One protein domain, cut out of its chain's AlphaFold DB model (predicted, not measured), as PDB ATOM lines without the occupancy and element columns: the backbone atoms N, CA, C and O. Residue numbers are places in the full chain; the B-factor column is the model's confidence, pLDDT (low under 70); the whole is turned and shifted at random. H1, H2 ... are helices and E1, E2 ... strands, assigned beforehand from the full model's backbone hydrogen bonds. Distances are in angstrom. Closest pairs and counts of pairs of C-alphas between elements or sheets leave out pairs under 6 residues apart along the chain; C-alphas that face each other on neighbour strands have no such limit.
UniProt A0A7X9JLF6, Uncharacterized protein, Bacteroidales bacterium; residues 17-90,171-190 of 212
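What this domain is: This is residues 17 to 90 and 171 to 190 of the 212 residues of an uncharacterized protein of Bacteroidales bacterium (UniProt A0A7X9JLF6). A strongly twisted sheet of five strands makes a wall, with H2 over E1 and E2 and the short H4 standing up over E4 on the same face. H1 lies at one end of the whole and the hairpin of E4 and E5 toward the other. The 94 printed residues hold four named helices and five named strands, in the order H1 E1 H2 E2 H3 H4 E3 E4 E5. The sheet is mixed, in the order E1 E2 E3 E4 E5, and the class is mixed, helices and strands. The whole is compact, with a radius of gyration of the C-alphas of 13.0 A and spans of 36 by 28 by 24 A.

Where its parts are: H1 is residues 17 to 24, from C-alpha 17 at (254.998, 273.540, 244.114). E1, residues 30 to 35, measures 15.9 A; H2, residues 40 to 53, 20.2 A; E2, residues 58 to 63, 16.7 A. H3 is residues 65 to 69, H4 residues 76 to 81 and E3 residues 85 to 88. E4, residues 171 to 177, measures 19.4 A, and E5, residues 182 to 189, 20.9 A, ending at C-alpha 189 at (274.458, 246.436, 241.863).

How they stand to each other: E1 and E2 are parallel at 24 degrees, with N 33 and O 60 2.8 A apart. E2 and E3 are parallel at 15 degrees, with N 85 and O 61 at 2.8 A. E3 and E4 are antiparallel at 147 degrees, with N 86 and O 174 at 2.9 A. E4 and E5, a hairpin, stand at 151 degrees, with N 175 and O 184 at 2.8 A. E1, H2, E2 and E2, H3 H4, E3 are strand-helix-strand units, parallel neighbour strands joined through helices, with right-handed crossovers. H2 and H4 on one face of the sheet make two layers, at heights of 10.5 A and 7.3 A over the sheet. With its residues 47 to 51 alone, H2 touches H4, closest at the C-alphas of Asn 51 and His 78, 5.8 A. H1, not on the sheet, only just touches H2, with 3 pairs of C-alphas within 8 A, the closest those of Ile 18 and Lys 49, 7.1 A. H3 only grazes the sheet with its residues 65 to 68. Every O i to N i+4 pair is within hydrogen-bond range in H2 and H4, but 3 of 4 in H1 and 0 of 1 in H3, where 2 of 2 O i to N i+3 pairs are.

The domain as a whole: The two C-alphas farthest apart, of Asp 19 and Thr 190, are 38.1 A apart. Residues 91 to 170 are not printed, and C-alphas 90 and 171 are 7.3 A apart across the cut. Of the links printed whole, none is long. Mean pLDDT of the printed part is 85.2; residues 178 to 190 are under 70.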
ATOM      1  N   GLY A  17     254.008 273.109 245.096       91.62
ATOM      2  CA  GLY A  17     254.998 273.540 244.114       91.62
ATOM      3  C   GLY A  17     256.446 273.413 244.602       91.62
ATOM      4  O   GLY A  17     256.778 272.560 245.426       91.62
ATOM      5  N   ILE A  18     257.311 274.280 244.069       93.62
ATOM      6  CA  ILE A  18     258.738 274.305 244.414       93.62
ATOM      7  C   ILE A  18     258.985 274.807 245.841       93.62
ATOM      8  O   ILE A  18     259.861 274.279 246.515       93.62
ATOM      9  N   ASP A  19     258.160 275.719 246.353       94.25
ATOM     10  CA  ASP A  19     258.296 276.257 247.712       94.25
ATOM     11  C   ASP A  19     258.173 275.158 248.776       94.25
ATOM     12  O   ASP A  19     258.846 275.185 249.807       94.25
ATOM     13  N   ALA A  20     257.313 274.161 248.540       91.62
ATOM     14  CA  ALA A  20     257.203 273.001 249.419       91.62
ATOM     15  C   ALA A  20     258.433 272.087 249.350       91.62
ATOM     16  O   ALA A  20     258.796 271.490 250.365       91.62
ATOM     17  N   VAL A  21     259.088 272.000 248.187       93.19
ATOM     18  CA  VAL A  21     260.376 271.306 248.052       93.19
ATOM     19  C   VAL A  21     261.435 272.058 248.844       93.19
ATOM     20  O   VAL A  21     262.082 271.452 249.689       93.19
ATOM     21  N   GLU A  22     261.563 273.371 248.647       94.62
ATOM     22  CA  GLU A  22     262.582 274.184 249.314       94.62
ATOM     23  C   GLU A  22     262.447 274.144 250.844       94.62
ATOM     24  O   GLU A  22     263.431 273.918 251.545       94.62
ATOM     25  N   LYS A  23     261.221 274.227 251.378       93.81
ATOM     26  CA  LYS A  23     260.947 274.066 252.822       93.81
ATOM     27  C   LYS A  23     261.382 272.708 253.381       93.81
ATOM     28  O   LYS A  23     261.602 272.576 254.587       93.81
ATOM     29  N   ALA A  24     261.466 271.680 252.540       92.50
ATOM     30  CA  ALA A  24     261.941 270.365 252.939       92.50
ATOM     31  C   ALA A  24     263.478 270.262 252.933       92.50
ATOM     32  O   ALA A  24     264.005 269.376 253.616       92.50
ATOM     33  N   LEU A  25     264.183 271.154 252.232       92.81
ATOM     34  CA  LEU A  25     265.640 271.151 252.122       92.81
ATOM     35  C   LEU A  25     266.323 271.656 253.400       92.81
ATOM     36  O   LEU A  25     265.763 272.392 254.209       92.81
ATOM     37  N   ASP A  26     267.571 271.239 253.574       92.69
ATOM     38  CA  ASP A  26     268.458 271.644 254.659       92.69
ATOM     39  C   ASP A  26     269.725 272.271 254.057       92.69
ATOM     40  O   ASP A  26     270.457 271.612 253.315       92.69
ATOM     41  N   LYS A  27     269.992 273.547 254.372       93.19
ATOM     42  CA  LYS A  27     271.156 274.294 253.851       93.19
ATOM     43  C   LYS A  27     272.499 273.725 254.315       93.19
ATOM     44  O   LYS A  27     273.522 273.962 253.679       93.19
ATOM     45  N   GLN A  28     272.526 272.990 255.425       89.62
ATOM     46  CA  GLN A  28     273.763 272.465 256.007       89.62
ATOM     47  C   GLN A  28     274.088 271.045 255.531       89.62
ATOM     48  O   GLN A  28     275.174 270.536 255.815       89.62
ATOM     49  N   LYS A  29     273.169 270.390 254.812       87.44
ATOM     50  CA  LYS A  29     273.294 268.986 254.401       87.44
ATOM     51  C   LYS A  29     273.187 268.825 252.891       87.44
ATOM     52  O   LYS A  29     272.731 269.707 252.173       87.44
ATOM     53  N   VAL A  30     273.614 267.655 252.421       87.81
ATOM     54  CA  VAL A  30     273.297 267.196 251.068       87.81
ATOM     55  C   VAL A  30     271.847 266.729 251.056       87.81
ATOM     56  O   VAL A  30     271.456 265.887 251.865       87.81
ATOM     57  N   ASN A  31     271.063 267.271 250.134       90.94
ATOM     58  CA  ASN A  31     269.662 266.933 249.955       90.94
ATOM     59  C   ASN A  31     269.534 265.976 248.771       90.94
ATOM     60  O   ASN A  31     269.792 266.351 247.629       90.94
ATOM     61  N   ILE A  32     269.146 264.733 249.056       92.25
ATOM     62  CA  ILE A  32     268.903 263.721 248.027       92.25
ATOM     63  C   ILE A  32     267.450 263.840 247.582       92.25
ATOM     64  O   ILE A  32     266.533 263.626 248.374       92.25
ATOM     65  N   ILE A  33     267.248 264.167 246.311       92.81
ATOM     66  CA  ILE A  33     265.930 264.322 245.705       92.81
ATOM     67  C   ILE A  33     265.676 263.118 244.811       92.81
ATOM     68  O   ILE A  33     266.407 262.874 243.854       92.81
ATOM     69  N   VAL A  34     264.617 262.371 245.115       91.06
ATOM     70  CA  VAL A  34     264.175 261.238 244.300       91.06
ATOM     71  C   VAL A  34     262.925 261.638 243.533       91.06
ATOM     72  O   VAL A  34     261.899 261.943 244.138       91.06
ATOM     73  N   VAL A  35     262.995 261.615 242.203       89.69
ATOM     74  CA  VAL A  35     261.851 261.948 241.345       89.69
ATOM     75  C   VAL A  35     261.287 260.683 240.712       89.69
ATOM     76  O   VAL A  35     261.944 260.005 239.923       89.69
ATOM     77  N   THR A  36     260.035 260.376 241.048       84.38
ATOM     78  CA  THR A  36     259.319 259.175 240.587       84.38
ATOM     79  C   THR A  36     258.365 259.444 239.419       84.38
ATOM     80  O   THR A  36     257.787 258.509 238.869       84.38
ATOM     81  N   SER A  37     258.207 260.706 239.005       86.50
ATOM     82  CA  SER A  37     257.333 261.092 237.892       86.50
ATOM     83  C   SER A  37     257.914 260.696 236.533       86.50
ATOM     84  O   SER A  37     259.115 260.825 236.292       86.50
ATOM     85  N   SER A  38     257.043 260.269 235.615       86.06
ATOM     86  CA  SER A  38     257.366 260.004 234.206       86.06
ATOM     87  C   SER A  38     256.803 261.054 233.241       86.06
ATOM     88  O   SER A  38     256.881 260.865 232.030       86.06
ATOM     89  N   SER A  39     256.188 262.129 233.749       90.56
ATOM     90  CA  SER A  39     255.652 263.214 232.918       90.56
ATOM     91  C   SER A  39     256.783 264.131 232.460       90.56
ATOM     92  O   SER A  39     257.373 264.834 233.278       90.56
ATOM     93  N   GLN A  40     257.074 264.139 231.157       92.44
ATOM     94  CA  GLN A  40     258.168 264.924 230.574       92.44
ATOM     95  C   GLN A  40     258.084 266.409 230.959       92.44
ATOM     96  O   GLN A  40     259.040 266.956 231.496       92.44
ATOM     97  N   THR A  41     256.937 267.055 230.726       92.44
ATOM     98  CA  THR A  41     256.761 268.492 230.999       92.44
ATOM     99  C   THR A  41     256.949 268.815 232.477       92.44
ATOM    100  O   THR A  41     257.571 269.815 232.825       92.44
ATOM    101  N   PHE A  42     256.437 267.954 233.360       92.88
ATOM    102  CA  PHE A  42     256.634 268.107 234.798       92.88
ATOM    103  C   PHE A  42     258.113 268.014 235.170       92.88
ATOM    104  O   PHE A  42     258.611 268.856 235.911       92.88
ATOM    105  N   VAL A  43     258.801 266.996 234.650       93.19
ATOM    106  CA  VAL A  43     260.209 266.737 234.946       93.19
ATOM    107  C   VAL A  43     261.079 267.900 234.492       93.19
ATOM    108  O   VAL A  43     261.828 268.421 235.307       93.19
ATOM    109  N   ILE A  44     260.939 268.354 233.245       93.62
ATOM    110  CA  ILE A  44     261.739 269.463 232.708       93.62
ATOM    111  C   ILE A  44     261.557 270.718 233.572       93.62
ATOM    112  O   ILE A  44     262.537 271.273 234.060       93.62
ATOM    113  N   ASN A  45     260.308 271.091 233.868       94.00
ATOM    114  CA  ASN A  45     260.017 272.251 234.710       94.00
ATOM    115  C   ASN A  45     260.563 272.110 236.140       94.00
ATOM    116  O   ASN A  45     260.971 273.102 236.744       94.00
ATOM    117  N   LEU A  46     260.536 270.902 236.711       95.00
ATOM    118  CA  LEU A  46     261.101 270.636 238.031       95.00
ATOM    119  C   LEU A  46     262.626 270.778 238.008       95.00
ATOM    120  O   LEU A  46     263.173 271.408 238.904       95.00
ATOM    121  N   LEU A  47     263.303 270.226 236.998       95.25
ATOM    122  CA  LEU A  47     264.761 270.278 236.888       95.25
ATOM    123  C   LEU A  47     265.280 271.706 236.779       95.25
ATOM    124  O   LEU A  47     266.206 272.042 237.506       95.25
ATOM    125  N   THR A  48     264.651 272.556 235.963       95.69
ATOM    126  CA  THR A  48     265.016 273.979 235.870       95.69
ATOM    127  C   THR A  48     264.938 274.660 237.237       95.69
ATOM    128  O   THR A  48     265.879 275.315 237.670       95.69
ATOM    129  N   LYS A  49     263.847 274.434 237.979       96.44
ATOM    130  CA  LYS A  49     263.662 275.029 239.309       96.44
ATOM    131  C   LYS A  49     264.622 274.467 240.357       96.44
ATOM    132  O   LYS A  49     265.093 275.202 241.215       96.44
ATOM    133  N   LEU A  50     264.904 273.166 240.315       96.38
ATOM    134  CA  LEU A  50     265.902 272.555 241.193       96.38
ATOM    135  C   LEU A  50     267.303 273.082 240.881       96.38
ATOM    136  O   LEU A  50     268.079 273.293 241.807       96.38
ATOM    137  N   ASN A  51     267.609 273.316 239.605       95.44
ATOM    138  CA  ASN A  51     268.874 273.894 239.183       95.44
ATOM    139  C   ASN A  51     269.074 275.291 239.785       95.44
ATOM    140  O   ASN A  51     270.145 275.561 240.318       95.44
ATOM    141  N   ASP A  52     268.044 276.140 239.818       96.12
ATOM    142  CA  ASP A  52     268.128 277.444 240.493       96.12
ATOM    143  C   ASP A  52     268.471 277.314 241.990       96.12
ATOM    144  O   ASP A  52     269.289 278.075 242.512       96.12
ATOM    145  N   LEU A  53     267.914 276.305 242.669       96.56
ATOM    146  CA  LEU A  53     268.170 276.035 244.089       96.56
ATOM    147  C   LEU A  53     269.587 275.509 244.374       96.56
ATOM    148  O   LEU A  53     270.017 275.533 245.528       96.56
ATOM    149  N   THR A  54     270.350 275.073 243.367       94.06
ATOM    150  CA  THR A  54     271.749 274.633 243.568       94.06
ATOM    151  C   THR A  54     272.657 275.758 244.074       94.06
ATOM    152  O   THR A  54     273.684 275.488 244.692       94.06
ATOM    153  N   ARG A  55     272.254 277.024 243.882       93.31
ATOM    154  CA  ARG A  55     272.969 278.209 244.385       93.31
ATOM    155  C   ARG A  55     273.021 278.260 245.911       93.31
ATOM    156  O   ARG A  55     274.010 278.719 246.473       93.31
ATOM    157  N   ASP A  56     271.968 277.775 246.567       95.56
ATOM    158  CA  ASP A  56     271.786 277.869 248.018       95.56
ATOM    159  C   ASP A  56     271.849 276.509 248.728       95.56
ATOM    160  O   ASP A  56     272.068 276.450 249.943       95.56
ATOM    161  N   TYR A  57     271.651 275.411 247.994       95.00
ATOM    162  CA  TYR A  57     271.540 274.063 248.542       95.00
ATOM    163  C   TYR A  57     272.434 273.073 247.795       95.00
ATOM    164  O   TYR A  57     272.520 273.065 246.571       95.00
ATOM    165  N   LYS A  58     273.037 272.143 248.541       91.31
ATOM    166  CA  LYS A  58     273.735 270.991 247.955       91.31
ATOM    167  C   LYS A  58     272.707 269.934 247.577       91.31
ATOM    168  O   LYS A  58     272.138 269.299 248.471       91.31
ATOM    169  N   LEU A  59     272.459 269.758 246.283       92.38
ATOM    170  CA  LEU A  59     271.452 268.833 245.764       92.38
ATOM    171  C   LEU A  59     272.105 267.631 245.080       92.38
ATOM    172  O   LEU A  59     273.108 267.769 244.387       92.38
ATOM    173  N   LEU A  60     271.507 266.457 245.274       91.38
ATOM    174  CA  LEU A  60     271.798 265.246 244.517       91.38
ATOM    175  C   LEU A  60     270.481 264.711 243.969       91.38
ATOM    176  O   LEU A  60     269.597 264.325 244.737       91.38
ATOM    177  N   LEU A  61     270.348 264.677 242.649       91.81
ATOM    178  CA  LEU A  61     269.174 264.125 241.988       91.81
ATOM    179  C   LEU A  61     269.340 262.626 241.740       91.81
ATOM    180  O   LEU A  61     270.375 262.164 241.274       91.81
ATOM    181  N   SER A  62     268.279 261.868 241.979       89.62
ATOM    182  CA  SER A  62     268.145 260.479 241.558       89.62
ATOM    183  C   SER A  62     266.803 260.300 240.852       89.62
ATOM    184  O   SER A  62     265.755 260.640 241.407       89.62
ATOM    185  N   TYR A  63     266.806 259.745 239.641       82.75
ATOM    186  CA  TYR A  63     265.591 259.609 238.834       82.75
ATOM    187  C   TYR A  63     265.381 258.190 238.292       82.75
ATOM    188  O   TYR A  63     266.276 257.343 238.300       82.75
ATOM    189  N   MET A  64     264.158 257.914 237.839       74.62
ATOM    190  CA  MET A  64     263.769 256.602 237.319       74.62
ATOM    191  C   MET A  64     264.217 256.383 235.861       74.62
ATOM    192  O   MET A  64     264.053 257.283 235.039       74.62
ATOM    193  N   PRO A  65     264.644 255.165 235.464       77.00
ATOM    194  CA  PRO A  65     265.089 254.869 234.091       77.00
ATOM    195  C   PRO A  65     264.087 255.242 232.981       77.00
ATOM    196  O   PRO A  65     264.447 255.335 231.809       77.00
ATOM    197  N   THR A  66     262.813 255.445 233.327       80.94
ATOM    198  CA  THR A  66     261.737 255.847 232.412       80.94
ATOM    199  C   THR A  66     262.011 257.160 231.680       80.94
ATOM    200  O   THR A  66     261.469 257.352 230.589       80.94
ATOM    201  N   TRP A  67     262.875 258.027 232.216       86.88
ATOM    202  CA  TRP A  67     263.250 259.298 231.588       86.88
ATOM    203  C   TRP A  67     264.019 259.120 230.281       86.88
ATOM    204  O   TRP A  67     263.975 260.014 229.446       86.88
ATOM    205  N   LYS A  68     264.607 257.939 230.029       81.94
ATOM    206  CA  LYS A  68     265.281 257.588 228.762       81.94
ATOM    207  C   LYS A  68     264.459 257.950 227.515       81.94
ATOM    208  O   LYS A  68     265.022 258.220 226.465       81.94
ATOM    209  N   LYS A  69     263.124 257.946 227.621       85.25
ATOM    210  CA  LYS A  69     262.196 258.268 226.522       85.25
ATOM    211  C   LYS A  69     262.249 259.733 226.070       85.25
ATOM    212  O   LYS A  69     261.876 260.026 224.938       85.25
ATOM    213  N   PHE A  70     262.647 260.633 226.963       88.19
ATOM    214  CA  PHE A  70     262.679 262.076 226.739       88.19
ATOM    215  C   PHE A  70     263.980 262.714 227.244       88.19
ATOM    216  O   PHE A  70     264.042 263.929 227.391       88.19
ATOM    217  N   GLU A  71     265.014 261.910 227.504       84.75
ATOM    218  CA  GLU A  71     266.316 262.349 228.020       84.75
ATOM    219  C   GLU A  71     266.945 263.423 227.121       84.75
ATOM    220  O   GLU A  71     267.524 264.375 227.620       84.75
ATOM    221  N   GLN A  72     266.726 263.340 225.805       86.44
ATOM    222  CA  GLN A  72     267.168 264.335 224.824       86.44
ATOM    223  C   GLN A  72     266.539 265.728 224.995       86.44
ATOM    224  O   GLN A  72     267.045 266.695 224.439       86.44
ATOM    225  N   ASN A  73     265.431 265.829 225.733       91.50
ATOM    226  CA  ASN A  73     264.746 267.089 226.023       91.50
ATOM    227  C   ASN A  73     265.159 267.671 227.383       91.50
ATOM    228  O   ASN A  73     264.615 268.692 227.799       91.50
ATOM    229  N   ILE A  74     266.053 266.996 228.108       91.06
ATOM    230  CA  ILE A  74     266.590 267.469 229.379       91.06
ATOM    231  C   ILE A  74     267.891 268.215 229.095       91.06
ATOM    232  O   ILE A  74     268.786 267.690 228.436       91.06
ATOM    233  N   GLU A  75     268.006 269.430 229.623       91.62
ATOM    234  CA  GLU A  75     269.253 270.188 229.558       91.62
ATOM    235  C   GLU A  75     270.345 269.462 230.347       91.62
ATOM    236  O   GLU A  75     270.221 269.214 231.549       91.62
ATOM    237  N   LEU A  76     271.421 269.106 229.649       88.94
ATOM    238  CA  LEU A  76     272.502 268.310 230.214       88.94
ATOM    239  C   LEU A  76     273.202 269.032 231.378       88.94
ATOM    240  O   LEU A  76     273.550 268.395 232.369       88.94
ATOM    241  N   GLU A  77     273.330 270.360 231.299       90.06
ATOM    242  CA  GLU A  77     273.890 271.201 232.365       90.06
ATOM    243  C   GLU A  77     273.110 271.061 233.682       90.06
ATOM    244  O   GLU A  77     273.711 270.918 234.745       90.06
ATOM    245  N   HIS A  78     271.774 270.980 233.626       92.56
ATOM    246  CA  HIS A  78     270.961 270.743 234.822       92.56
ATOM    247  C   HIS A  78     271.299 269.404 235.481       92.56
ATOM    248  O   HIS A  78     271.344 269.310 236.706       92.56
ATOM    249  N   LEU A  79     271.549 268.357 234.688       90.25
ATOM    250  CA  LEU A  79     271.901 267.044 235.229       90.25
ATOM    251  C   LEU A  79     273.266 267.062 235.925       90.25
ATOM    252  O   LEU A  79     273.409 266.418 236.971       90.25
ATOM    253  N   PHE A  80     274.226 267.808 235.377       88.44
ATOM    254  CA  PHE A  80     275.546 268.017 235.968       88.44
ATOM    255  C   PHE A  80     275.470 268.806 237.276       88.44
ATOM    256  O   PHE A  80     275.882 268.291 238.313       88.44
ATOM    257  N   ASN A  81     274.845 269.984 237.268       89.56
ATOM    258  CA  ASN A  81     274.709 270.831 238.459       89.56
ATOM    259  C   ASN A  81     273.996 270.101 239.612       89.56
ATOM    260  O   ASN A  81     274.354 270.235 240.783       89.56
ATOM    261  N   LEU A  82     273.009 269.258 239.285       90.94
ATOM    262  CA  LEU A  82     272.268 268.442 240.251       90.94
ATOM    263  C   LEU A  82     272.989 267.150 240.674       90.94
ATOM    264  O   LEU A  82     272.385 266.335 241.378       90.94
ATOM    265  N   HIS A  83     274.242 266.932 240.255       88.19
ATOM    266  CA  HIS A  83     275.048 265.750 240.588       88.19
ATOM    267  C   HIS A  83     274.278 264.445 240.352       88.19
ATOM    268  O   HIS A  83     274.202 263.552 241.209       88.19
ATOM    269  N   THR A  84     273.598 264.379 239.209       87.88
ATOM    270  CA  THR A  84     272.523 263.415 239.001       87.88
ATOM    271  C   THR A  84     273.042 261.984 239.000       87.88
ATOM    272  O   THR A  84     274.081 261.692 238.419       87.88
ATOM    273  N   HIS A  85     272.291 261.074 239.612       86.69
ATOM    274  CA  HIS A  85     272.496 259.637 239.528       86.69
ATOM    275  C   HIS A  85     271.361 259.001 238.723       86.69
ATOM    276  O   HIS A  85     270.180 259.188 239.031       86.69
ATOM    277  N   SER A  86     271.718 258.243 237.687       82.12
ATOM    278  CA  SER A  86     270.763 257.504 236.863       82.12
ATOM    279  C   SER A  86     270.964 256.002 236.997       82.12
ATOM    280  O   SER A  86     272.087 255.519 237.139       82.12
ATOM    281  N   PHE A  87     269.862 255.258 236.928       82.81
ATOM    282  CA  PHE A  87     269.882 253.801 236.913       82.81
ATOM    283  C   PHE A  87     269.652 253.307 235.491       82.81
ATOM    284  O   PHE A  87     268.672 253.683 234.843       82.81
ATOM    285  N   GLN A  88     270.536 252.446 235.000       80.88
ATOM    286  CA  GLN A  88     270.487 251.955 233.630       80.88
ATOM    287  C   GLN A  88     270.587 250.424 233.612       80.88
ATOM    288  O   GLN A  88     271.505 249.861 234.203       80.88
ATOM    289  N   PRO A  89     269.674 249.711 232.927       82.88
ATOM    290  CA  PRO A  89     269.777 248.257 232.772       82.88
ATOM    291  C   PRO A  89     270.819 247.845 231.718       82.88
ATOM    292  O   PRO A  89     271.099 246.662 231.551       82.88
ATOM    293  N   PHE A  90     271.338 248.809 230.956       86.81
ATOM    294  CA  PHE A  90     272.251 248.604 229.839       86.81
ATOM    295  C   PHE A  90     273.142 249.836 229.694       86.81
ATOM    296  O   PHE A  90     272.615 250.947 229.612       86.81
ATOM    297  N   ILE A 171     272.031 246.116 237.565       83.81
ATOM    298  CA  ILE A 171     271.867 247.476 237.047       83.81
ATOM    299  C   ILE A 171     273.167 248.267 237.181       83.81
ATOM    300  O   ILE A 171     273.975 248.036 238.088       83.81
ATOM    301  N   PHE A 172     273.334 249.216 236.273       81.38
ATOM    302  CA  PHE A 172     274.389 250.216 236.278       81.38
ATOM    303  C   PHE A 172     273.876 251.484 236.957       81.38
ATOM    304  O   PHE A 172     272.736 251.895 236.724       81.38
ATOM    305  N   ILE A 173     274.718 252.112 237.776       82.94
ATOM    306  CA  ILE A 173     274.486 253.470 238.271       82.94
ATOM    307  C   ILE A 173     275.473 254.387 237.566       82.94
ATOM    308  O   ILE A 173     276.683 254.195 237.689       82.94
ATOM    309  N   THR A 174     274.968 255.382 236.845       79.06
ATOM    310  CA  THR A 174     275.797 256.455 236.293       79.06
ATOM    311  C   THR A 174     275.641 257.714 237.129       79.06
ATOM    312  O   THR A 174     274.577 257.953 237.699       79.06
ATOM    313  N   ARG A 175     276.698 258.518 237.206       81.94
ATOM    314  CA  ARG A 175     276.717 259.829 237.849       81.94
ATOM    315  C   ARG A 175     277.182 260.873 236.849       81.94
ATOM    316  O   ARG A 175     278.182 260.661 236.174       81.94
ATOM    317  N   TYR A 176     276.478 261.990 236.812       79.50
ATOM    318  CA  TYR A 176     276.888 263.194 236.104       79.50
ATOM    319  C   TYR A 176     277.752 264.014 237.069       79.50
ATOM    320  O   TYR A 176     277.299 264.311 238.179       79.50
ATOM    321  N   ASP A 177     279.001 264.297 236.699       71.62
ATOM    322  CA  ASP A 177     279.922 265.112 237.498       71.62
ATOM    323  C   ASP A 177     280.234 266.429 236.787       71.62
ATOM    324  O   ASP A 177     280.723 266.445 235.656       71.62
ATOM    325  N   ASP A 178     279.896 267.527 237.450       69.88
ATOM    326  CA  ASP A 178     280.000 268.893 236.945       69.88
ATOM    327  C   ASP A 178     281.447 269.361 236.766       69.88
ATOM    328  O   ASP A 178     281.717 270.205 235.914       69.88
ATOM    329  N   LYS A 179     282.398 268.808 237.526       64.06
ATOM    330  CA  LYS A 179     283.799 269.250 237.476       64.06
ATOM    331  C   LYS A 179     284.503 268.841 236.195       64.06
ATOM    332  O   LYS A 179     285.307 269.607 235.675       64.06
ATOM    333  N   GLU A 180     284.190 267.648 235.711       59.50
ATOM    334  CA  GLU A 180     284.798 267.082 234.506       59.50
ATOM    335  C   GLU A 180     283.857 267.184 233.293       59.50
ATOM    336  O   GLU A 180     284.280 266.945 232.167       59.50
ATOM    337  N   ASN A 181     282.578 267.552 233.492       63.59
ATOM    338  CA  ASN A 181     281.515 267.412 232.485       63.59
ATOM    339  C   ASN A 181     281.460 265.992 231.893       63.59
ATOM    340  O   ASN A 181     281.164 265.787 230.711       63.59
ATOM    341  N   GLU A 182     281.721 264.994 232.737       67.69
ATOM    342  CA  GLU A 182     281.783 263.586 232.359       67.69
ATOM    343  C   GLU A 182     280.728 262.749 233.094       67.69
ATOM    344  O   GLU A 182     280.352 263.001 234.243       67.69
ATOM    345  N   VAL A 183     280.238 261.713 232.408       66.06
ATOM    346  CA  VAL A 183     279.328 260.723 232.991       66.06
ATOM    347  C   VAL A 183     280.140 259.520 233.444       66.06
ATOM    348  O   VAL A 183     280.613 258.729 232.629       66.06
ATOM    349  N   PHE A 184     280.245 259.342 234.755       65.31
ATOM    350  CA  PHE A 184     280.964 258.232 235.363       65.31
ATOM    351  C   PHE A 184     280.029 257.065 235.654       65.31
ATOM    352  O   PHE A 184     278.949 257.238 236.222       65.31
ATOM    353  N   LEU A 185     280.465 255.843 235.356       62.59
ATOM    354  CA  LEU A 185     279.853 254.656 235.942       62.59
ATOM    355  C   LEU A 185     280.304 254.554 237.407       62.59
ATOM    356  O   LEU A 185     281.479 254.335 237.684       62.59
ATOM    357  N   THR A 186     279.381 254.732 238.353       56.09
ATOM    358  CA  THR A 186     279.713 254.832 239.785       56.09
ATOM    359  C   THR A 186     279.548 253.534 240.552       56.09
ATOM    360  O   THR A 186     280.263 253.324 241.531       56.09
ATOM    361  N   ASN A 187     278.616 252.660 240.161       54.66
ATOM    362  CA  ASN A 187     278.485 251.355 240.809       54.66
ATOM    363  C   ASN A 187     277.765 250.310 239.942       54.66
ATOM    364  O   ASN A 187     277.000 250.632 239.031       54.66
ATOM    365  N   LEU A 188     277.989 249.045 240.301       52.69
ATOM    366  CA  LEU A 188     277.340 247.854 239.772       52.69
ATOM    367  C   LEU A 188     276.575 247.169 240.907       52.69
ATOM    368  O   LEU A 188     277.181 246.578 241.805       52.69
ATOM    369  N   ILE A 189     275.244 247.182 240.871       52.03
ATOM    370  CA  ILE A 189     274.458 246.436 241.863       52.03
ATOM    371  C   ILE A 189     274.412 244.969 241.414       52.03
ATOM    372  O   ILE A 189     273.687 244.631 240.486       52.03
ATOM    373  N   THR A 190     275.221 244.101 242.043       44.84
ATOM    374  CA  THR A 190     275.271 242.644 241.753       44.84
ATOM    375  C   THR A 190     275.305 241.752 243.002       44.84
ATOM    376  O   THR A 190     275.990 240.740 243.051       44.84
TER     377      THR A 190